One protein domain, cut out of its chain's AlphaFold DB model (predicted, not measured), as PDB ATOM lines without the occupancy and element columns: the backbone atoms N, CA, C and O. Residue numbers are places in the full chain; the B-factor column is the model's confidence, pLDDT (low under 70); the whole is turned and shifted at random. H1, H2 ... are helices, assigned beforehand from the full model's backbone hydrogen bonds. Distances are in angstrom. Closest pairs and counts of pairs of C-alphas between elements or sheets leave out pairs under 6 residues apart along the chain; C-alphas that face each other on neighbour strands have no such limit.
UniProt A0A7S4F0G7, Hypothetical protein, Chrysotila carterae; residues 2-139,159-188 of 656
ATOM      1  N   LEU A   2     138.740 141.836 161.874       80.62
ATOM      2  CA  LEU A   2     137.359 142.353 161.939       80.62
ATOM      3  C   LEU A   2     136.366 141.405 162.640       80.62
ATOM      4  O   LEU A   2     135.581 141.848 163.466       80.62
ATOM      5  N   GLU A   3     136.439 140.094 162.387       84.12
ATOM      6  CA  GLU A   3     135.569 139.099 163.044       84.12
ATOM      7  C   GLU A   3     135.777 139.031 164.572       84.12
ATOM      8  O   GLU A   3     134.811 138.964 165.334       84.12
ATOM      9  N   ASN A   4     137.026 139.154 165.043       85.50
ATOM     10  CA  ASN A   4     137.340 139.214 166.478       85.50
ATOM     11  C   ASN A   4     136.797 140.502 167.111       85.50
ATOM     12  O   ASN A   4     136.256 140.468 168.212       85.50
ATOM     13  N   GLN A   5     136.908 141.633 166.409       86.12
ATOM     14  CA  GLN A   5     136.384 142.920 166.870       86.12
ATOM     15  C   GLN A   5     134.855 142.924 166.903       86.12
ATOM     16  O   GLN A   5     134.269 143.423 167.859       86.12
ATOM     17  N   GLN A   6     134.203 142.295 165.926       84.50
ATOM     18  CA  GLN A   6     132.753 142.127 165.930       84.50
ATOM     19  C   GLN A   6     132.297 141.224 167.083       84.50
ATOM     20  O   GLN A   6     131.330 141.539 167.772       84.50
ATOM     21  N   THR A   7     133.022 140.133 167.340       87.56
ATOM     22  CA  THR A   7     132.759 139.243 168.481       87.56
ATOM     23  C   THR A   7     132.912 139.983 169.812       87.56
ATOM     24  O   THR A   7     132.053 139.872 170.685       87.56
ATOM     25  N   PHE A   8     133.953 140.809 169.947       87.50
ATOM     26  CA  PHE A   8     134.160 141.669 171.109       87.50
ATOM     27  C   PHE A   8     133.027 142.690 171.297       87.50
ATOM     28  O   PHE A   8     132.466 142.789 172.384       87.50
ATOM     29  N   LEU A   9     132.619 143.404 170.244       85.62
ATOM     30  CA  LEU A   9     131.514 144.369 170.321       85.62
ATOM     31  C   LEU A   9     130.171 143.698 170.665       85.62
ATOM     32  O   LEU A   9     129.368 144.263 171.415       85.62
ATOM     33  N   ASN A  10     129.943 142.471 170.187       85.56
ATOM     34  CA  ASN A  10     128.779 141.670 170.570       85.56
ATOM     35  C   ASN A  10     128.803 141.338 172.074       85.56
ATOM     36  O   ASN A  10     127.773 141.457 172.741       85.56
ATOM     37  N   LEU A  11     129.972 140.994 172.628       86.31
ATOM     38  CA  LEU A  11     130.148 140.749 174.063       86.31
ATOM     39  C   LEU A  11     129.877 142.015 174.893       86.31
ATOM     40  O   LEU A  11     129.156 141.961 175.889       86.31
ATOM     41  N   VAL A  12     130.388 143.170 174.468       84.88
ATOM     42  CA  VAL A  12     130.145 144.461 175.136       84.88
ATOM     43  C   VAL A  12     128.648 144.795 175.160       84.88
ATOM     44  O   VAL A  12     128.098 145.133 176.208       84.88
ATOM     45  N   THR A  13     127.959 144.593 174.035       83.25
ATOM     46  CA  THR A  13     126.503 144.794 173.936       83.25
ATOM     47  C   THR A  13     125.732 143.811 174.826       83.25
ATOM     48  O   THR A  13     124.755 144.195 175.470       83.25
ATOM     49  N   SER A  14     126.189 142.555 174.925       85.25
ATOM     50  CA  SER A  14     125.578 141.540 175.798       85.25
ATOM     51  C   SER A  14     125.661 141.901 177.289       85.25
ATOM     52  O   SER A  14     124.731 141.615 178.042       85.25
ATOM     53  N   ASN A  15     126.701 142.643 177.690       81.69
ATOM     54  CA  ASN A  15     126.863 143.208 179.035       81.69
ATOM     55  C   ASN A  15     126.070 144.516 179.254       81.69
ATOM     56  O   ASN A  15     126.301 145.229 180.224       81.69
ATOM     57  N   LYS A  16     125.102 144.840 178.381       80.00
ATOM     58  CA  LYS A  16     124.238 146.039 178.456       80.00
ATOM     59  C   LYS A  16     124.991 147.372 178.360       80.00
ATOM     60  O   LYS A  16     124.466 148.411 178.769       80.00
ATOM     61  N   ILE A  17     126.191 147.370 177.789       82.56
ATOM     62  CA  ILE A  17     126.953 148.587 177.525       82.56
ATOM     63  C   ILE A  17     126.470 149.193 176.204       82.56
ATOM     64  O   ILE A  17     126.419 148.519 175.175       82.56
ATOM     65  N   LYS A  18     126.091 150.476 176.222       75.81
ATOM     66  CA  LYS A  18     125.629 151.186 175.023       75.81
ATOM     67  C   LYS A  18     126.826 151.600 174.168       75.81
ATOM     68  O   LYS A  18     127.606 152.453 174.576       75.81
ATOM     69  N   LEU A  19     126.929 151.036 172.970       75.69
ATOM     70  CA  LEU A  19     127.901 151.457 171.965       75.69
ATOM     71  C   LEU A  19     127.356 152.677 171.212       75.69
ATOM     72  O   LEU A  19     126.326 152.587 170.545       75.69
ATOM     73  N   VAL A  20     128.027 153.822 171.325       71.38
ATOM     74  CA  VAL A  20     127.658 155.050 170.606       71.38
ATOM     75  C   VAL A  20     128.669 155.279 169.491       71.38
ATOM     76  O   VAL A  20     129.810 155.628 169.763       71.38
ATOM     77  N   ASN A  21     128.232 155.111 168.240       70.12
ATOM     78  CA  ASN A  21     129.005 155.456 167.041       70.12
ATOM     79  C   ASN A  21     130.367 154.728 166.906       70.12
ATOM     80  O   ASN A  21     131.347 155.341 166.497       70.12
ATOM     81  N   ILE A  22     130.430 153.441 167.282       79.75
ATOM     82  CA  ILE A  22     131.639 152.600 167.195       79.75
ATOM     83  C   ILE A  22     131.312 151.297 166.447       79.75
ATOM     84  O   ILE A  22     130.507 150.500 166.933       79.75
ATOM     85  N   GLY A  23     131.945 151.072 165.291       81.62
ATOM     86  CA  GLY A  23     131.900 149.817 164.532       81.62
ATOM     87  C   GLY A  23     133.187 148.984 164.639       81.62
ATOM     88  O   GLY A  23     134.232 149.469 165.072       81.62
ATOM     89  N   ALA A  24     133.137 147.715 164.213       80.38
ATOM     90  CA  ALA A  24     134.325 146.849 164.172       80.38
ATOM     91  C   ALA A  24     135.417 147.410 163.240       80.38
ATOM     92  O   ALA A  24     136.605 147.276 163.524       80.38
ATOM     93  N   GLU A  25     135.006 148.097 162.173       83.00
ATOM     94  CA  GLU A  25     135.886 148.785 161.225       83.00
ATOM     95  C   GLU A  25     136.653 149.932 161.897       83.00
ATOM     96  O   GLU A  25     137.875 149.999 161.772       83.00
ATOM     97  N   ASP A  26     135.986 150.750 162.716       82.25
ATOM     98  CA  ASP A  26     136.610 151.864 163.444       82.25
ATOM     99  C   ASP A  26     137.682 151.403 164.442       82.25
ATOM    100  O   ASP A  26     138.698 152.076 164.638       82.25
ATOM    101  N   LEU A  27     137.463 150.237 165.060       80.50
ATOM    102  CA  LEU A  27     138.444 149.590 165.930       80.50
ATOM    103  C   LEU A  27     139.603 148.991 165.130       80.50
ATOM    104  O   LEU A  27     140.739 149.008 165.596       80.50
ATOM    105  N   SER A  28     139.333 148.441 163.943       81.06
ATOM    106  CA  SER A  28     140.358 147.891 163.041       81.06
ATOM    107  C   SER A  28     141.289 148.969 162.494       81.06
ATOM    108  O   SER A  28     142.488 148.740 162.377       81.06
ATOM    109  N   GLU A  29     140.735 150.154 162.242       82.25
ATOM    110  CA  GLU A  29     141.450 151.341 161.776       82.25
ATOM    111  C   GLU A  29     142.177 152.072 162.914       82.25
ATOM    112  O   GLU A  29     142.982 152.964 162.656       82.25
ATOM    113  N   GLY A  30     141.908 151.706 164.173       78.62
ATOM    114  CA  GLY A  30     142.575 152.280 165.339       78.62
ATOM    115  C   GLY A  30     142.235 153.750 165.575       78.62
ATOM    116  O   GLY A  30     143.085 154.492 166.062       78.62
ATOM    117  N   LYS A  31     141.011 154.192 165.238       79.38
ATOM    118  CA  LYS A  31     140.574 155.587 165.428       79.38
ATOM    119  C   LYS A  31     140.681 155.982 166.912       79.38
ATOM    120  O   LYS A  31     139.853 155.524 167.706       79.38
ATOM    121  N   PRO A  32     141.630 156.860 167.305       75.19
ATOM    122  CA  PRO A  32     141.978 157.059 168.715       75.19
ATOM    123  C   PRO A  32     140.795 157.491 169.581       75.19
ATOM    124  O   PRO A  32     140.588 156.943 170.656       75.19
ATOM    125  N   THR A  33     139.956 158.409 169.096       74.69
ATOM    126  CA  THR A  33     138.792 158.924 169.837       74.69
ATOM    127  C   THR A  33     137.749 157.844 170.135       74.69
ATOM    128  O   THR A  33     137.159 157.835 171.215       74.69
ATOM    129  N   LEU A  34     137.525 156.923 169.194       78.25
ATOM    130  CA  LEU A  34     136.526 155.860 169.323       78.25
ATOM    131  C   LEU A  34     137.040 154.713 170.191       78.25
ATOM    132  O   LEU A  34     136.308 154.222 171.047       78.25
ATOM    133  N   VAL A  35     138.315 154.344 170.028       80.75
ATOM    134  CA  VAL A  35     138.980 153.360 170.891       80.75
ATOM    135  C   VAL A  35     139.013 153.862 172.337       80.75
ATOM    136  O   VAL A  35     138.596 153.142 173.237       80.75
ATOM    137  N   LEU A  36     139.404 155.118 172.568       77.00
ATOM    138  CA  LEU A  36     139.473 155.717 173.903       77.00
ATOM    139  C   LEU A  36     138.092 155.874 174.551       77.00
ATOM    140  O   LEU A  36     137.926 155.602 175.739       77.00
ATOM    141  N   GLY A  37     137.083 156.274 173.770       76.06
ATOM    142  CA  GLY A  37     135.694 156.339 174.225       76.06
ATOM    143  C   GLY A  37     135.139 154.964 174.608       76.06
ATOM    144  O   GLY A  37     134.454 154.835 175.626       76.06
ATOM    145  N   LEU A  38     135.483 153.921 173.845       80.31
ATOM    146  CA  LEU A  38     135.126 152.543 174.177       80.31
ATOM    147  C   LEU A  38     135.828 152.074 175.454       80.31
ATOM    148  O   LEU A  38     135.164 151.551 176.347       80.31
ATOM    149  N   THR A  39     137.138 152.306 175.574       81.25
ATOM    150  CA  THR A  39     137.913 151.977 176.778       81.25
ATOM    151  C   THR A  39     137.341 152.668 178.013       81.25
ATOM    152  O   THR A  39     137.116 152.004 179.020       81.25
ATOM    153  N   TRP A  40     137.014 153.960 177.931       79.38
ATOM    154  CA  TRP A  40     136.355 154.680 179.024       79.38
ATOM    155  C   TRP A  40     135.027 154.041 179.420       79.38
ATOM    156  O   TRP A  40     134.776 153.820 180.597       79.38
ATOM    157  N   THR A  41     134.188 153.697 178.442       78.06
ATOM    158  CA  THR A  41     132.884 153.081 178.715       78.06
ATOM    159  C   THR A  41     133.041 151.730 179.428       78.06
ATOM    160  O   THR A  41     132.236 151.391 180.294       78.06
ATOM    161  N   LEU A  42     134.099 150.977 179.111       81.19
ATOM    162  CA  LEU A  42     134.435 149.726 179.792       81.19
ATOM    163  C   LEU A  42     134.946 149.964 181.218       81.19
ATOM    164  O   LEU A  42     134.456 149.306 182.130       81.19
ATOM    165  N   ILE A  43     135.857 150.920 181.436       77.06
ATOM    166  CA  ILE A  43     136.323 151.299 182.786       77.06
ATOM    167  C   ILE A  43     135.141 151.774 183.633       77.06
ATOM    168  O   ILE A  43     134.942 151.309 184.750       77.06
ATOM    169  N   LEU A  44     134.306 152.657 183.089       73.50
ATOM    170  CA  LEU A  44     133.128 153.167 183.776       73.50
ATOM    171  C   LEU A  44     132.200 152.022 184.197       73.50
ATOM    172  O   LEU A  44     131.762 151.970 185.342       73.50
ATOM    173  N   HIS A  45     131.948 151.070 183.298       73.88
ATOM    174  CA  HIS A  45     131.038 149.963 183.567       73.88
ATOM    175  C   HIS A  45     131.606 148.894 184.511       73.88
ATOM    176  O   HIS A  45     130.864 148.372 185.340       73.88
ATOM    177  N   PHE A  46     132.888 148.545 184.393       74.94
ATOM    178  CA  PHE A  46     133.480 147.428 185.138       74.94
ATOM    179  C   PHE A  46     134.252 147.854 186.392       74.94
ATOM    180  O   PHE A  46     134.239 147.120 187.378       74.94
ATOM    181  N   GLU A  47     134.870 149.037 186.393       68.56
ATOM    182  CA  GLU A  47     135.645 149.553 187.529       68.56
ATOM    183  C   GLU A  47     134.832 150.550 188.360       68.56
ATOM    184  O   GLU A  47     134.741 150.410 189.574       68.56
ATOM    185  N   ILE A  48     134.185 151.541 187.738       68.00
ATOM    186  CA  ILE A  48     133.541 152.636 188.489       68.00
ATOM    187  C   ILE A  48     132.149 152.226 188.991       68.00
ATOM    188  O   ILE A  48     131.850 152.376 190.181       68.00
ATOM    189  N   HIS A  49     131.310 151.635 188.131       69.38
ATOM    190  CA  HIS A  49     129.968 151.169 188.505       69.38
ATOM    191  C   HIS A  49     129.968 150.017 189.521       69.38
ATOM    192  O   HIS A  49     128.945 149.741 190.150       69.38
ATOM    193  N   LYS A  50     131.114 149.353 189.727       63.81
ATOM    194  CA  LYS A  50     131.279 148.333 190.769       63.81
ATOM    195  C   LYS A  50     131.207 148.932 192.182       63.81
ATOM    196  O   LYS A  50     130.783 148.246 193.113       63.81
ATOM    197  N   TYR A  51     131.574 150.207 192.347       56.22
ATOM    198  CA  TYR A  51     131.756 150.840 193.663       56.22
ATOM    199  C   TYR A  51     130.974 152.148 193.866       56.22
ATOM    200  O   TYR A  51     130.899 152.642 194.994       56.22
ATOM    201  N   SER A  52     130.380 152.701 192.807       56.47
ATOM    202  CA  SER A  52     129.527 153.895 192.815       56.47
ATOM    203  C   SER A  52     128.411 153.725 191.785       56.47
ATOM    204  O   SER A  52     128.636 153.112 190.752       56.47
ATOM    205  N   THR A  53     127.215 154.273 192.010       56.56
ATOM    206  CA  THR A  53     126.145 154.190 190.992       56.56
ATOM    207  C   THR A  53     126.407 155.152 189.822       56.56
ATOM    208  O   THR A  53     125.854 154.939 188.749       56.56
ATOM    209  N   ASP A  54     127.225 156.204 190.031       69.50
ATOM    210  CA  ASP A  54     127.571 157.238 189.033       69.50
ATOM    211  C   ASP A  54     128.813 158.085 189.443       69.50
ATOM    212  O   ASP A  54     129.199 158.118 190.619       69.50
ATOM    213  N   GLU A  55     129.411 158.829 188.505       74.19
ATOM    214  CA  GLU A  55     130.513 159.791 188.714       74.19
ATOM    215  C   GLU A  55     130.145 160.877 189.743       74.19
ATOM    216  O   GLU A  55     130.946 161.251 190.602       74.19
ATOM    217  N   GLN A  56     128.893 161.346 189.716       78.25
ATOM    218  CA  GLN A  56     128.376 162.364 190.641       78.25
ATOM    219  C   GLN A  56     128.278 161.864 192.089       78.25
ATOM    220  O   GLN A  56     128.354 162.647 193.038       78.25
ATOM    221  N   GLN A  57     128.088 160.559 192.287       76.12
ATOM    222  CA  GLN A  57     128.103 159.960 193.623       76.12
ATOM    223  C   GLN A  57     129.526 159.865 194.171       76.12
ATOM    224  O   GLN A  57     129.743 160.164 195.343       76.12
ATOM    225  N   LEU A  58     130.500 159.526 193.322       80.31
ATOM    226  CA  LEU A  58     131.901 159.488 193.730       80.31
ATOM    227  C   LEU A  58     132.399 160.894 194.107       80.31
ATOM    228  O   LEU A  58     133.068 161.045 195.124       80.31
ATOM    229  N   LEU A  59     131.982 161.934 193.376       83.94
ATOM    230  CA  LEU A  59     132.328 163.322 193.706       83.94
ATOM    231  C   LEU A  59     131.709 163.775 195.036       83.94
ATOM    232  O   LEU A  59     132.357 164.459 195.826       83.94
ATOM    233  N   ARG A  60     130.461 163.372 195.317       82.75
ATOM    234  CA  ARG A  60     129.824 163.611 196.623       82.75
ATOM    235  C   ARG A  60     130.588 162.937 197.758       82.75
ATOM    236  O   ARG A  60     130.810 163.580 198.777       82.75
ATOM    237  N   TRP A  61     131.024 161.693 197.562       83.69
ATOM    238  CA  TRP A  61     131.851 160.982 198.537       83.69
ATOM    239  C   TRP A  61     133.174 161.714 198.798       83.69
ATOM    240  O   TRP A  61     133.523 161.943 199.954       83.69
ATOM    241  N   VAL A  62     133.859 162.170 197.742       86.50
ATOM    242  CA  VAL A  62     135.095 162.951 197.892       86.50
ATOM    243  C   VAL A  62     134.846 164.222 198.703       86.50
ATOM    244  O   VAL A  62     135.571 164.489 199.658       86.50
ATOM    245  N   ARG A  63     133.799 164.991 198.381       86.44
ATOM    246  CA  ARG A  63     133.442 166.214 199.122       86.44
ATOM    247  C   ARG A  63     133.101 165.936 200.582       86.44
ATOM    248  O   ARG A  63     133.498 166.697 201.455       86.44
ATOM    249  N   ALA A  64     132.385 164.849 200.853       82.44
ATOM    250  CA  ALA A  64     132.050 164.457 202.214       82.44
ATOM    251  C   ALA A  64     133.316 164.114 203.016       82.44
ATOM    252  O   ALA A  64     133.492 164.611 204.126       82.44
ATOM    253  N   LYS A  65     134.243 163.333 202.448       84.06
ATOM    254  CA  LYS A  65     135.476 162.929 203.143       84.06
ATOM    255  C   LYS A  65     136.529 164.035 203.241       84.06
ATOM    256  O   LYS A  65     137.314 164.035 204.183       84.06
ATOM    257  N   THR A  66     136.494 165.011 202.342       86.12
ATOM    258  CA  THR A  66     137.333 166.220 202.416       86.12
ATOM    259  C   THR A  66     136.683 167.359 203.211       86.12
ATOM    260  O   THR A  66     137.322 168.382 203.448       86.12
ATOM    261  N   SER A  67     135.447 167.186 203.696       79.38
ATOM    262  CA  SER A  67     134.817 168.168 204.580       79.38
ATOM    263  C   SER A  67     135.571 168.255 205.915       79.38
ATOM    264  O   SER A  67     135.847 167.243 206.565       79.38
ATOM    265  N   GLY A  68     135.951 169.475 206.302       79.38
ATOM    266  CA  GLY A  68     136.774 169.748 207.487       79.38
ATOM    267  C   GLY A  68     138.263 169.993 207.209       79.38
ATOM    268  O   GLY A  68     138.997 170.269 208.152       79.38
ATOM    269  N   TYR A  69     138.708 169.931 205.949       86.56
ATOM    270  CA  TYR A  69     140.034 170.402 205.542       86.56
ATOM    271  C   TYR A  69     139.914 171.779 204.882       86.56
ATOM    272  O   TYR A  69     139.460 171.881 203.745       86.56
ATOM    273  N   ASP A  70     140.334 172.835 205.582       79.12
ATOM    274  CA  ASP A  70     140.161 174.227 205.127       79.12
ATOM    275  C   ASP A  70     140.859 174.524 203.788       79.12
ATOM    276  O   ASP A  70     140.404 175.365 203.015       79.12
ATOM    277  N   GLU A  71     141.950 173.813 203.490       77.81
ATOM    278  CA  GLU A  71     142.740 174.002 202.270       77.81
ATOM    279  C   GLU A  71     142.222 173.217 201.050       77.81
ATOM    280  O   GLU A  71     142.838 173.289 199.988       77.81
ATOM    281  N   VAL A  72     141.112 172.472 201.169       83.62
ATOM    282  CA  VAL A  72     140.591 171.601 200.100       83.62
ATOM    283  C   VAL A  72     139.156 171.984 199.738       83.62
ATOM    284  O   VAL A  72     138.224 171.788 200.513       83.62
ATOM    285  N   SER A  73     138.948 172.485 198.514       80.25
ATOM    286  CA  SER A  73     137.614 172.803 197.985       80.25
ATOM    287  C   SER A  73     137.389 172.160 196.619       80.25
ATOM    288  O   SER A  73     137.946 172.588 195.611       80.25
ATOM    289  N   ILE A  74     136.548 171.124 196.573       82.62
ATOM    290  CA  ILE A  74     136.356 170.301 195.370       82.62
ATOM    291  C   ILE A  74     134.978 170.574 194.761       82.62
ATOM    292  O   ILE A  74     133.952 170.103 195.259       82.62
ATOM    293  N   GLN A  75     134.939 171.315 193.648       79.38
ATOM    294  CA  GLN A  75     133.703 171.604 192.903       79.38
ATOM    295  C   GLN A  75     133.529 170.757 191.633       79.38
ATOM    296  O   GLN A  75     132.395 170.481 191.247       79.38
ATOM    297  N   SER A  76     134.606 170.260 191.036       80.12
ATOM    298  CA  SER A  76     134.596 169.427 189.824       80.12
ATOM    299  C   SER A  76     135.818 168.504 189.796       80.12
ATOM    300  O   SER A  76     136.698 168.634 190.644       80.12
ATOM    301  N   TRP A  77     135.865 167.571 188.842       79.75
ATOM    302  CA  TRP A  77     136.929 166.567 188.734       79.75
ATOM    303  C   TRP A  77     138.281 167.101 188.236       79.75
ATOM    304  O   TRP A  77     139.285 166.483 188.556       79.75
ATOM    305  N   GLY A  78     138.318 168.245 187.546       71.44
ATOM    306  CA  GLY A  78     139.563 168.823 187.021       71.44
ATOM    307  C   GLY A  78     140.371 169.615 188.053       71.44
ATOM    308  O   GLY A  78     141.143 169.067 188.830       71.44
ATOM    309  N   THR A  79     140.185 170.937 188.095       72.50
ATOM    310  CA  THR A  79     141.080 171.871 188.812       72.50
ATOM    311  C   THR A  79     141.235 171.632 190.319       72.50
ATOM    312  O   THR A  79     142.248 172.025 190.888       72.50
ATOM    313  N   GLY A  80     140.269 170.980 190.972       77.19
ATOM    314  CA  GLY A  80     140.292 170.719 192.417       77.19
ATOM    315  C   GLY A  80     141.233 169.595 192.869       77.19
ATOM    316  O   GLY A  80     141.335 169.360 194.069       77.19
ATOM    317  N   PHE A  81     141.881 168.882 191.941       84.12
ATOM    318  CA  PHE A  81     142.810 167.783 192.243       84.12
ATOM    319  C   PHE A  81     144.258 168.073 191.818       84.12
ATOM    320  O   PHE A  81     145.161 167.322 192.186       84.12
ATOM    321  N   ASN A  82     144.489 169.162 191.080       81.62
ATOM    322  CA  ASN A  82     145.793 169.500 190.501       81.62
ATOM    323  C   ASN A  82     146.835 169.892 191.559       81.62
ATOM    324  O   ASN A  82     148.030 169.762 191.324       81.62
ATOM    325  N   ASP A  83     146.398 170.352 192.733       82.62
ATOM    326  CA  ASP A  83     147.274 170.712 193.854       82.62
ATOM    327  C   ASP A  83     147.707 169.506 194.711       82.62
ATOM    328  O   ASP A  83     148.537 169.644 195.611       82.62
ATOM    329  N   GLY A  84     147.137 168.322 194.460       84.00
ATOM    330  CA  GLY A  84     147.387 167.089 195.209       84.00
ATOM    331  C   GLY A  84     146.791 167.033 196.616       84.00
ATOM    332  O   GLY A  84     146.754 165.952 197.215       84.00
ATOM    333  N   LYS A  85     146.259 168.142 197.143       89.12
ATOM    334  CA  LYS A  85     145.767 168.225 198.526       89.12
ATOM    335  C   LYS A  85     144.528 167.365 198.739       89.12
ATOM    336  O   LYS A  85     144.377 166.750 199.793       89.12
ATOM    337  N   ALA A  86     143.685 167.249 197.713       89.25
ATOM    338  CA  ALA A  86     142.524 166.364 197.712       89.25
ATOM    339  C   ALA A  86     142.900 164.894 197.984       89.25
ATOM    340  O   ALA A  86     142.256 164.235 198.799       89.25
ATOM    341  N   PHE A  87     143.963 164.381 197.352       90.38
ATOM    342  CA  PHE A  87     144.418 163.002 197.564       90.38
ATOM    343  C   PHE A  87     145.004 162.805 198.964       90.38
ATOM    344  O   PHE A  87     144.664 161.828 199.632       90.38
ATOM    345  N   CYS A  88     145.813 163.755 199.443       89.88
ATOM    346  CA  CYS A  88     146.331 163.736 200.811       89.88
ATOM    347  C   CYS A  88     145.204 163.749 201.853       89.88
ATOM    348  O   CYS A  88     145.255 162.978 202.807       89.88
ATOM    349  N   ALA A  89     144.171 164.576 201.659       90.38
ATOM    350  CA  ALA A  89     143.024 164.650 202.561       90.38
ATOM    351  C   ALA A  89     142.226 163.340 202.587       90.38
ATOM    352  O   ALA A  89     141.830 162.890 203.661       90.38
ATOM    353  N   LEU A  90     142.016 162.703 201.428       89.75
ATOM    354  CA  LEU A  90     141.334 161.408 201.346       89.75
ATOM    355  C   LEU A  90     142.108 160.303 202.075       89.75
ATOM    356  O   LEU A  90     141.497 159.532 202.811       89.75
ATOM    357  N   ILE A  91     143.432 160.248 201.908       89.88
ATOM    358  CA  ILE A  91     144.285 159.273 202.600       89.88
ATOM    359  C   ILE A  91     144.279 159.538 204.112       89.88
ATOM    360  O   ILE A  91     143.943 158.647 204.884       89.88
ATOM    361  N   HIS A  92     144.556 160.774 204.533       89.69
ATOM    362  CA  HIS A  92     144.634 161.149 205.948       89.69
ATOM    363  C   HIS A  92     143.294 161.000 206.684       89.69
ATOM    364  O   HIS A  92     143.265 160.638 207.855       89.69
ATOM    365  N   LYS A  93     142.159 161.240 206.009       85.31
ATOM    366  CA  LYS A  93     140.828 161.039 206.607       85.31
ATOM    367  C   LYS A  93     140.555 159.568 206.926       85.31
ATOM    368  O   LYS A  93     139.798 159.301 207.852       85.31
ATOM    369  N   HIS A  94     141.110 158.650 206.137       80.88
ATOM    370  CA  HIS A  94     140.919 157.212 206.306       80.88
ATOM    371  C   HIS A  94     141.967 156.573 207.217       80.88
ATOM    372  O   HIS A  94     141.627 155.665 207.961       80.88
ATOM    373  N   GLU A  95     143.211 157.041 207.169       82.69
ATOM    374  CA  GLU A  95     144.288 156.586 208.044       82.69
ATOM    375  C   GLU A  95     145.177 157.785 208.387       82.69
ATOM    376  O   GLU A  95     146.079 158.159 207.632       82.69
ATOM    377  N   ALA A  96     144.913 158.410 209.536       82.56
ATOM    378  CA  ALA A  96     145.631 159.615 209.952       82.56
ATOM    379  C   ALA A  96     147.131 159.355 210.176       82.56
ATOM    380  O   ALA A  96     147.948 160.254 210.001       82.56
ATOM    381  N   SER A  97     147.505 158.118 210.526       83.56
ATOM    382  CA  SER A  97     148.903 157.734 210.737       83.56
ATOM    383  C   SER A  97     149.706 157.581 209.437       83.56
ATOM    384  O   SER A  97     150.934 157.648 209.470       83.56
ATOM    385  N   ALA A  98     149.037 157.414 208.289       85.06
ATOM    386  CA  ALA A  98     149.697 157.136 207.015       85.06
ATOM    387  C   ALA A  98     150.354 158.374 206.383       85.06
ATOM    388  O   ALA A  98     151.286 158.236 205.590       85.06
ATOM    389  N   LEU A  99     149.870 159.585 206.689       89.31
ATOM    390  CA  LEU A  99     150.337 160.812 206.041       89.31
ATOM    391  C   LEU A  99     150.164 162.037 206.946       89.31
ATOM    392  O   LEU A  99     149.072 162.300 207.424       89.31
ATOM    393  N   ASP A 100     151.205 162.858 207.100       89.50
ATOM    394  CA  ASP A 100     151.084 164.172 207.749       89.50
ATOM    395  C   ASP A 100     150.495 165.196 206.765       89.50
ATOM    396  O   ASP A 100     151.179 165.700 205.865       89.50
ATOM    397  N   PHE A 101     149.208 165.508 206.939       88.56
ATOM    398  CA  PHE A 101     148.479 166.407 206.046       88.56
ATOM    399  C   PHE A 101     149.029 167.841 206.063       88.56
ATOM    400  O   PHE A 101     149.113 168.486 205.017       88.56
ATOM    401  N   VAL A 102     149.441 168.341 207.231       87.12
ATOM    402  CA  VAL A 102     149.928 169.720 207.383       87.12
ATOM    403  C   VAL A 102     151.282 169.877 206.703       87.12
ATOM    404  O   VAL A 102     151.529 170.882 206.032       87.12
ATOM    405  N   ALA A 103     152.157 168.881 206.843       88.06
ATOM    406  CA  ALA A 103     153.429 168.863 206.134       88.06
ATOM    407  C   ALA A 103     153.238 168.711 204.619       88.06
ATOM    408  O   ALA A 103     153.948 169.362 203.851       88.06
ATOM    409  N   ALA A 104     152.279 167.890 204.180       85.62
ATOM    410  CA  ALA A 104     151.979 167.701 202.763       85.62
ATOM    411  C   ALA A 104     151.462 168.987 202.096       85.62
ATOM    412  O   ALA A 104     151.908 169.319 201.004       85.62
ATOM    413  N   CYS A 105     150.611 169.764 202.773       83.31
ATOM    414  CA  CYS A 105     150.052 171.008 202.229       83.31
ATOM    415  C   CYS A 105     151.082 172.118 201.958       83.31
ATOM    416  O   CYS A 105     150.786 173.054 201.218       83.31
ATOM    417  N   ARG A 106     152.280 172.029 202.552       86.94
ATOM    418  CA  ARG A 106     153.367 173.011 202.390       86.94
ATOM    419  C   ARG A 106     154.291 172.726 201.202       86.94
ATOM    420  O   ARG A 106     155.198 173.519 200.964       86.94
ATOM    421  N   LYS A 107     154.120 171.591 200.519       86.75
ATOM    422  CA  LYS A 107     154.967 171.165 199.398       86.75
ATOM    423  C   LYS A 107     154.436 171.691 198.064       86.75
ATOM    424  O   LYS A 107     153.268 172.064 197.952       86.75
ATOM    425  N   GLU A 108     155.298 171.683 197.050       87.31
ATOM    426  CA  GLU A 108     154.907 172.011 195.676       87.31
ATOM    427  C   GLU A 108     153.892 170.987 195.126       87.31
ATOM    428  O   GLU A 108     153.978 169.805 195.472       87.31
ATOM    429  N   PRO A 109     152.958 171.378 194.234       83.50
ATOM    430  CA  PRO A 109     151.877 170.508 193.749       83.50
ATOM    431  C   PRO A 109     152.340 169.137 193.231       83.50
ATOM    432  O   PRO A 109     151.775 168.100 193.579       83.50
ATOM    433  N   VAL A 110     153.423 169.116 192.446       86.50
ATOM    434  CA  VAL A 110     154.012 167.884 191.896       86.50
ATOM    435  C   VAL A 110     154.555 166.982 193.011       86.50
ATOM    436  O   VAL A 110     154.389 165.762 192.964       86.50
ATOM    437  N   GLU A 111     155.182 167.561 194.035       88.00
ATOM    438  CA  GLU A 111     155.725 166.822 195.177       88.00
ATOM    439  C   GLU A 111     154.613 166.281 196.081       88.00
ATOM    440  O   GLU A 111     154.698 165.142 196.543       88.00
ATOM    441  N   THR A 112     153.551 167.061 196.293       88.88
ATOM    442  CA  THR A 112     152.355 166.657 197.044       88.88
ATOM    443  C   THR A 112     151.666 165.469 196.377       88.88
ATOM    444  O   THR A 112     151.413 164.458 197.034       88.88
ATOM    445  N   LEU A 113     151.440 165.540 195.061       88.38
ATOM    446  CA  LEU A 113     150.877 164.443 194.267       88.38
ATOM    447  C   LEU A 113     151.763 163.195 194.302       88.38
ATOM    448  O   LEU A 113     151.275 162.092 194.550       88.38
ATOM    449  N   THR A 114     153.074 163.367 194.112       90.12
ATOM    450  CA  THR A 114     154.040 162.260 194.187       90.12
ATOM    451  C   THR A 114     153.987 161.587 195.555       90.12
ATOM    452  O   THR A 114     153.936 160.363 195.649       90.12
ATOM    453  N   HIS A 115     153.954 162.380 196.628       90.38
ATOM    454  CA  HIS A 115     153.883 161.868 197.988       90.38
ATOM    455  C   HIS A 115     152.579 161.108 198.248       90.38
ATOM    456  O   HIS A 115     152.632 159.983 198.742       90.38
ATOM    457  N   ALA A 116     151.432 161.671 197.861       90.50
ATOM    458  CA  ALA A 116     150.134 161.019 198.011       90.50
ATOM    459  C   ALA A 116     150.081 159.674 197.272       90.50
ATOM    460  O   ALA A 116     149.636 158.678 197.836       90.50
ATOM    461  N   PHE A 117     150.575 159.622 196.033       91.81
ATOM    462  CA  PHE A 117     150.576 158.398 195.232       91.81
ATOM    463  C   PHE A 117     151.576 157.353 195.734       91.81
ATOM    464  O   PHE A 117     151.295 156.162 195.636       91.81
ATOM    465  N   ASN A 118     152.717 157.770 196.294       91.00
ATOM    466  CA  ASN A 118     153.653 156.856 196.954       91.00
ATOM    467  C   ASN A 118     153.020 156.221 198.195       91.00
ATOM    468  O   ASN A 118     153.021 155.002 198.308       91.00
ATOM    469  N   VAL A 119     152.410 157.022 199.075       91.50
ATOM    470  CA  VAL A 119     151.717 156.506 200.270       91.50
ATOM    471  C   VAL A 119     150.551 155.594 199.874       91.50
ATOM    472  O   VAL A 119     150.365 154.528 200.456       91.50
ATOM    473  N   ALA A 120     149.794 155.960 198.835       89.94
ATOM    474  CA  ALA A 120     148.710 155.134 198.310       89.94
ATOM    475  C   ALA A 120     149.192 153.762 197.799       89.94
ATOM    476  O   ALA A 120     148.520 152.751 198.010       89.94
ATOM    477  N   GLU A 121     150.350 153.714 197.142       91.50
ATOM    478  CA  GLU A 121     150.952 152.472 196.652       91.50
ATOM    479  C   GLU A 121     151.549 151.636 197.792       91.50
ATOM    480  O   GLU A 121     151.290 150.439 197.872       91.50
ATOM    481  N   GLU A 122     152.301 152.253 198.703       90.00
ATOM    482  CA  GLU A 122     153.008 151.554 199.782       90.00
ATOM    483  C   GLU A 122     152.060 151.016 200.862       90.00
ATOM    484  O   GLU A 122     152.210 149.878 201.305       90.00
ATOM    485  N   THR A 123     151.070 151.810 201.285       86.62
ATOM    486  CA  THR A 123     150.167 151.453 202.393       86.62
ATOM    487  C   THR A 123     148.907 150.729 201.918       86.62
ATOM    488  O   THR A 123     148.411 149.833 202.602       86.62
ATOM    489  N   PHE A 124     148.391 151.091 200.739       88.12
ATOM    490  CA  PHE A 124     147.096 150.604 200.244       88.12
ATOM    491  C   PHE A 124     147.191 149.824 198.923       88.12
ATOM    492  O   PHE A 124     146.161 149.395 198.408       88.12
ATOM    493  N   ALA A 125     148.396 149.617 198.374       87.62
ATOM    494  CA  ALA A 125     148.624 148.906 197.110       87.62
ATOM    495  C   ALA A 125     147.855 149.492 195.908       87.62
ATOM    496  O   ALA A 125     147.494 148.775 194.970       87.62
ATOM    497  N   VAL A 126     147.595 150.805 195.915       87.94
ATOM    498  CA  VAL A 126     146.947 151.490 194.791       87.94
ATOM    499  C   VAL A 126     147.980 151.739 193.689       87.94
ATOM    500  O   VAL A 126     148.955 152.452 193.925       87.94
ATOM    501  N   PRO A 127     147.780 151.221 192.464       84.19
ATOM    502  CA  PRO A 127     148.725 151.431 191.377       84.19
ATOM    503  C   PRO A 127     148.755 152.902 190.952       84.19
ATOM    504  O   PRO A 127     147.712 153.548 190.819       84.19
ATOM    505  N   LYS A 128     149.952 153.417 190.664       85.06
ATOM    506  CA  LYS A 128     150.177 154.783 190.169       85.06
ATOM    507  C   LYS A 128     149.710 154.940 188.719       85.06
ATOM    508  O   LYS A 128     150.491 154.841 187.780       85.06
ATOM    509  N   LEU A 129     148.406 155.148 188.534       82.75
ATOM    510  CA  LEU A 129     147.811 155.353 187.206       82.75
ATOM    511  C   LEU A 129     148.038 156.765 186.656       82.75
ATOM    512  O   LEU A 129     147.950 156.960 185.447       82.75
ATOM    513  N   LEU A 130     148.295 157.730 187.541       84.06
ATOM    514  CA  LEU A 130     148.450 159.143 187.216       84.06
ATOM    515  C   LEU A 130     149.902 159.562 187.413       84.06
ATOM    516  O   LEU A 130     150.502 159.251 188.444       84.06
ATOM    517  N   GLU A 131     150.449 160.296 186.447       81.75
ATOM    518  CA  GLU A 131     151.738 160.953 186.619       81.75
ATOM    519  C   GLU A 131     151.515 162.362 187.197       81.75
ATOM    520  O   GLU A 131     150.730 163.132 186.643       81.75
ATOM    521  N   PRO A 132     152.204 162.738 188.290       83.12
ATOM    522  CA  PRO A 132     152.055 164.050 188.925       83.12
ATOM    523  C   PRO A 132     152.212 165.238 187.964       83.12
ATOM    524  O   PRO A 132     151.520 166.243 188.086       83.12
ATOM    525  N   GLN A 133     153.106 165.106 186.982       79.44
ATOM    526  CA  GLN A 133     153.393 166.127 185.974       79.44
ATOM    527  C   GLN A 133     152.241 166.375 184.987       79.44
ATOM    528  O   GLN A 133     152.108 167.491 184.490       79.44
ATOM    529  N   ASP A 134     151.396 165.370 184.743       74.75
ATOM    530  CA  ASP A 134     150.281 165.465 183.793       74.75
ATOM    531  C   ASP A 134     149.069 166.189 184.403       74.75
ATOM    532  O   ASP A 134     148.235 166.719 183.679       74.75
ATOM    533  N   LEU A 135     148.992 166.266 185.738       75.62
ATOM    534  CA  LEU A 135     147.901 166.926 186.466       75.62
ATOM    535  C   LEU A 135     148.156 168.422 186.712       75.62
ATOM    536  O   LEU A 135     147.217 169.209 186.789       75.62
ATOM    537  N   VAL A 136     149.421 168.835 186.839       73.75
ATOM    538  CA  VAL A 136     149.789 170.225 187.175       73.75
ATOM    539  C   VAL A 136     149.848 171.129 185.930       73.75
ATOM    540  O   VAL A 136     149.615 172.329 186.028       73.75
ATOM    541  N   GLY A 137     150.103 170.568 184.741       60.59
ATOM    542  CA  GLY A 137     150.435 171.303 183.507       60.59
ATOM    543  C   GLY A 137     149.272 171.848 182.663       60.59
ATOM    544  O   GLY A 137     149.438 172.031 181.460       60.59
ATOM    545  N   GLY A 138     148.096 172.091 183.244       54.06
ATOM    546  CA  GLY A 138     146.895 172.476 182.490       54.06
ATOM    547  C   GLY A 138     146.760 173.953 182.094       54.06
ATOM    548  O   GLY A 138     145.741 174.287 181.495       54.06
ATOM    549  N   ASN A 139     147.704 174.845 182.433       45.38
ATOM    550  CA  ASN A 139     147.421 176.289 182.401       45.38
ATOM    551  C   ASN A 139     148.502 177.232 181.828       45.38
ATOM    552  O   ASN A 139     148.434 178.423 182.109       45.38
ATOM    553  N   SER A 159     140.849 167.701 177.316       48.41
ATOM    554  CA  SER A 159     140.378 168.180 178.632       48.41
ATOM    555  C   SER A 159     139.380 167.212 179.292       48.41
ATOM    556  O   SER A 159     139.337 167.092 180.510       48.41
ATOM    557  N   SER A 160     138.622 166.443 178.497       52.09
ATOM    558  CA  SER A 160     137.743 165.386 179.020       52.09
ATOM    559  C   SER A 160     138.485 164.126 179.487       52.09
ATOM    560  O   SER A 160     137.858 163.218 180.029       52.09
ATOM    561  N   PHE A 161     139.791 164.025 179.227       55.34
ATOM    562  CA  PHE A 161     140.598 162.849 179.540       55.34
ATOM    563  C   PHE A 161     141.242 162.925 180.932       55.34
ATOM    564  O   PHE A 161     141.353 161.894 181.599       55.34
ATOM    565  N   ASP A 162     141.566 164.128 181.406       65.12
ATOM    566  CA  ASP A 162     142.157 164.348 182.732       65.12
ATOM    567  C   ASP A 162     141.145 164.032 183.845       65.12
ATOM    568  O   ASP A 162     141.421 163.215 184.725       65.12
ATOM    569  N   ASP A 163     139.909 164.530 183.718       75.75
ATOM    570  CA  ASP A 163     138.802 164.221 184.636       75.75
ATOM    571  C   ASP A 163     138.548 162.707 184.740       75.75
ATOM    572  O   ASP A 163     138.417 162.153 185.830       75.75
ATOM    573  N   ARG A 164     138.525 162.002 183.602       76.50
ATOM    574  CA  ARG A 164     138.301 160.543 183.535       76.50
ATOM    575  C   ARG A 164     139.396 159.750 184.242       76.50
ATOM    576  O   ARG A 164     139.123 158.742 184.902       76.50
ATOM    577  N   SER A 165     140.631 160.212 184.112       77.69
ATOM    578  CA  SER A 165     141.802 159.601 184.733       77.69
ATOM    579  C   SER A 165     141.765 159.784 186.254       77.69
ATOM    580  O   SER A 165     141.938 158.810 186.994       77.69
ATOM    581  N   ILE A 166     141.416 160.988 186.724       84.75
ATOM    582  CA  ILE A 166     141.214 161.303 188.146       84.75
ATOM    583  C   ILE A 166     140.066 160.471 188.729       84.75
ATOM    584  O   ILE A 166     140.249 159.826 189.760       84.75
ATOM    585  N   ILE A 167     138.913 160.403 188.052       84.38
ATOM    586  CA  ILE A 167     137.763 159.587 188.476       84.38
ATOM    587  C   ILE A 167     138.175 158.120 188.646       84.38
ATOM    588  O   ILE A 167     137.845 157.497 189.656       84.38
ATOM    589  N   THR A 168     138.915 157.566 187.680       82.38
ATOM    590  CA  THR A 168     139.378 156.170 187.721       82.38
ATOM    591  C   THR A 168     140.300 155.930 188.913       82.38
ATOM    592  O   THR A 168     140.126 154.958 189.648       82.38
ATOM    593  N   TYR A 169     141.266 156.824 189.133       86.12
ATOM    594  CA  TYR A 169     142.193 156.700 190.251       86.12
ATOM    595  C   TYR A 169     141.479 156.840 191.598       86.12
ATOM    596  O   TYR A 169     141.667 156.002 192.475       86.12
ATOM    597  N   VAL A 170     140.596 157.830 191.755       87.69
ATOM    598  CA  VAL A 170     139.806 158.021 192.980       87.69
ATOM    599  C   VAL A 170     138.884 156.832 193.246       87.69
ATOM    600  O   VAL A 170     138.728 156.434 194.399       87.69
ATOM    601  N   ALA A 171     138.306 156.217 192.209       83.50
ATOM    602  CA  ALA A 171     137.512 155.000 192.361       83.50
ATOM    603  C   ALA A 171     138.358 153.832 192.897       83.50
ATOM    604  O   ALA A 171     137.940 153.168 193.850       83.50
ATOM    605  N   LYS A 172     139.565 153.624 192.352       83.69
ATOM    606  CA  LYS A 172     140.505 152.605 192.849       83.69
ATOM    607  C   LYS A 172     141.005 152.907 194.260       83.69
ATOM    608  O   LYS A 172     141.047 152.005 195.089       83.69
ATOM    609  N   LEU A 173     141.324 154.166 194.557       87.25
ATOM    610  CA  LEU A 173     141.733 154.605 195.888       87.25
ATOM    611  C   LEU A 173     140.619 154.351 196.911       87.25
ATOM    612  O   LEU A 173     140.866 153.736 197.942       87.25
ATOM    613  N   ARG A 174     139.372 154.729 196.606       85.25
ATOM    614  CA  ARG A 174     138.211 154.447 197.467       85.25
ATOM    615  C   ARG A 174     138.049 152.952 197.735       85.25
ATOM    616  O   ARG A 174     137.715 152.571 198.856       85.25
ATOM    617  N   GLN A 175     138.252 152.113 196.719       80.50
ATOM    618  CA  GLN A 175     138.196 150.665 196.885       80.50
ATOM    619  C   GLN A 175     139.307 150.172 197.817       80.50
ATOM    620  O   GLN A 175     139.011 149.492 198.791       80.50
ATOM    621  N   ALA A 176     140.558 150.549 197.564       84.44
ATOM    622  CA  ALA A 176     141.690 150.112 198.372       84.44
ATOM    623  C   ALA A 176     141.573 150.559 199.839       84.44
ATOM    624  O   ALA A 176     141.816 149.766 200.745       84.44
ATOM    625  N   LEU A 177     141.111 151.791 200.082       84.62
ATOM    626  CA  LEU A 177     140.827 152.293 201.431       84.62
ATOM    627  C   LEU A 177     139.729 151.468 202.125       84.62
ATOM    628  O   LEU A 177     139.835 151.154 203.310       84.62
ATOM    629  N   ARG A 178     138.683 151.062 201.389       78.94
ATOM    630  CA  ARG A 178     137.635 150.172 201.911       78.94
ATOM    631  C   ARG A 178     138.190 148.787 202.242       78.94
ATOM    632  O   ARG A 178     137.898 148.277 203.321       78.94
ATOM    633  N   ASP A 179     138.959 148.193 201.335       80.12
ATOM    634  CA  ASP A 179     139.513 146.845 201.482       80.12
ATOM    635  C   ASP A 179     140.510 146.787 202.655       80.12
ATOM    636  O   ASP A 179     140.430 145.882 203.489       80.12
ATOM    637  N   HIS A 180     141.371 147.803 202.792       83.06
ATOM    638  CA  HIS A 180     142.272 147.963 203.936       83.06
ATOM    639  C   HIS A 180     141.498 148.025 205.254       83.06
ATOM    640  O   HIS A 180     141.777 147.263 206.176       83.06
ATOM    641  N   ARG A 181     140.451 148.850 205.328       76.31
ATOM    642  CA  ARG A 181     139.627 148.973 206.534       76.31
ATOM    643  C   ARG A 181     138.897 147.677 206.890       76.31
ATOM    644  O   ARG A 181     138.837 147.316 208.061       76.31
ATOM    645  N   VAL A 182     138.354 146.954 205.907       75.62
ATOM    646  CA  VAL A 182     137.737 145.635 206.146       75.62
ATOM    647  C   VAL A 182     138.774 144.650 206.690       75.62
ATOM    648  O   VAL A 182     138.471 143.899 207.615       75.62
ATOM    649  N   SER A 183     140.004 144.684 206.170       79.19
ATOM    650  CA  SER A 183     141.112 143.864 206.669       79.19
ATOM    651  C   SER A 183     141.497 144.220 208.107       79.19
ATOM    652  O   SER A 183     141.615 143.322 208.941       79.19
ATOM    653  N   VAL A 184     141.622 145.514 208.424       76.31
ATOM    654  CA  VAL A 184     141.887 146.000 209.784       76.31
ATOM    655  C   VAL A 184     140.769 145.530 210.714       76.31
ATOM    656  O   VAL A 184     141.043 144.812 211.672       76.31
ATOM    657  N   ARG A 185     139.504 145.798 210.381       72.19
ATOM    658  CA  ARG A 185     138.328 145.400 211.174       72.19
ATOM    659  C   ARG A 185     138.224 143.888 211.404       72.19
ATOM    660  O   ARG A 185     137.782 143.450 212.461       72.19
ATOM    661  N   ALA A 186     138.662 143.073 210.445       74.56
ATOM    662  CA  ALA A 186     138.691 141.618 210.598       74.56
ATOM    663  C   ALA A 186     139.677 141.139 211.684       74.56
ATOM    664  O   ALA A 186     139.490 140.054 212.234       74.56
ATOM    665  N   GLN A 187     140.693 141.938 212.032       78.94
ATOM    666  CA  GLN A 187     141.658 141.635 213.100       78.94
ATOM    667  C   GLN A 187     141.157 142.039 214.496       78.94
ATOM    668  O   GLN A 187     141.631 141.506 215.504       78.94
ATOM    669  N   THR A 188     140.190 142.956 214.580       78.50
ATOM    670  CA  THR A 188     139.610 143.436 215.842       78.50
ATOM    671  C   THR A 188     139.101 142.288 216.732       78.50
ATOM    672  O   THR A 188     139.598 142.177 217.850       78.50
TER     673      THR A 188
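Overview. This is residues 2 to 139 and 159 to 188 of the 656 residues of the protein "Hypothetical protein" of Chrysotila carterae (UniProt A0A7S4F0G7). The long helix H9 runs through a lobe of helices in which H5 and H7 lie beside it, H4 is set across H5 and H9, and short H6 and H8 pack on H7. H3 reaches away from this lobe as an arm, with its late residues beside H9, to a small head of H1 and H2, while residues 182 to 188 of H9 stick out. The printed part has 168 residues with nine named helices, H1 to H9 in chain order, and no named strand; the class is all helix. It is only just compact, close to loose, with a radius of gyration of the C-alphas of 18.1 A and spans of 55 by 45 by 26 A.

Arrangement. H9, residues 159 to 188, forms a bundle, helices side by side, with H5, residues 85 to 94, and H7, residues 109 to 124. H7 touches H9 at 37 degrees, only just a steep tilt, the same way; the closest C-alphas, of Phe 124 and Ala 176, are 5.7 A apart. H5 touches H7 at a shallow tilt of 26 degrees, the same way, with the C-alphas of Cys 88 and Ala 116 closest at 5.4 A. H5 and H9 are close but not clearly touching, with the C-alphas of His 94 and Leu 177 closest at 6.9 A. H7 is the hub, touching four helices, among them H8, residues 132 to 136, with the C-alphas of Val 110 and Pro 132 closest at 5.2 A. H6, residues 101 to 105, touches H5, with the C-alphas of Cys 88 and Phe 101 closest at 6.3 A. H4, residues 55 to 66, touches H5 with residues 62 to 66 alone, about perpendicular at 74 degrees; the C-alphas of Thr 66 and Ala 89 are closest at 5.9 A. H3, residues 32 to 48, touches residues 164 to 172 of H9 at a shallow tilt of 22 degrees, the same way, with the C-alphas of Ile 48 and Ala 171 closest at 6.0 A. H2, residues 24 to 28, touches H3 only at the corner, with the C-alphas of Leu 27 and Val 35 closest at 6.3 A. H1, residues 2 to 14, touches H2, with the C-alphas of Gln 5 and Ala 24 closest at 5.2 A, and is apart from H9. In H1 to H7 every O i to N i+4 pair is within hydrogen-bond range; H9 has 22 of 26, and H8 has 0 of 1, beside 1 of 2 O i to N i+3 pairs.

Along the chain. H1 begins at C-alpha 2 (137.359, 142.353, 161.939). From first to last C-alpha H9 measures 44.7 A, H3 21.9 A, H7 21.5 A, H1 18.2 A and H4 16.6 A. H9 ends at C-alpha 188 (139.610, 143.436, 215.842).

Size, cuts and confidence. The C-alphas of Glu 3 and Val 102, the two farthest apart, are 55.8 A apart. Residues 140 to 158 are not printed, and C-alphas 139 and 159 are 11.4 A apart across the cut. The link from H4 to H5, residues 67 to 84, is long. The pLDDT is under 70 in residues 47 to 54, 137 to 139 and 159 to 162.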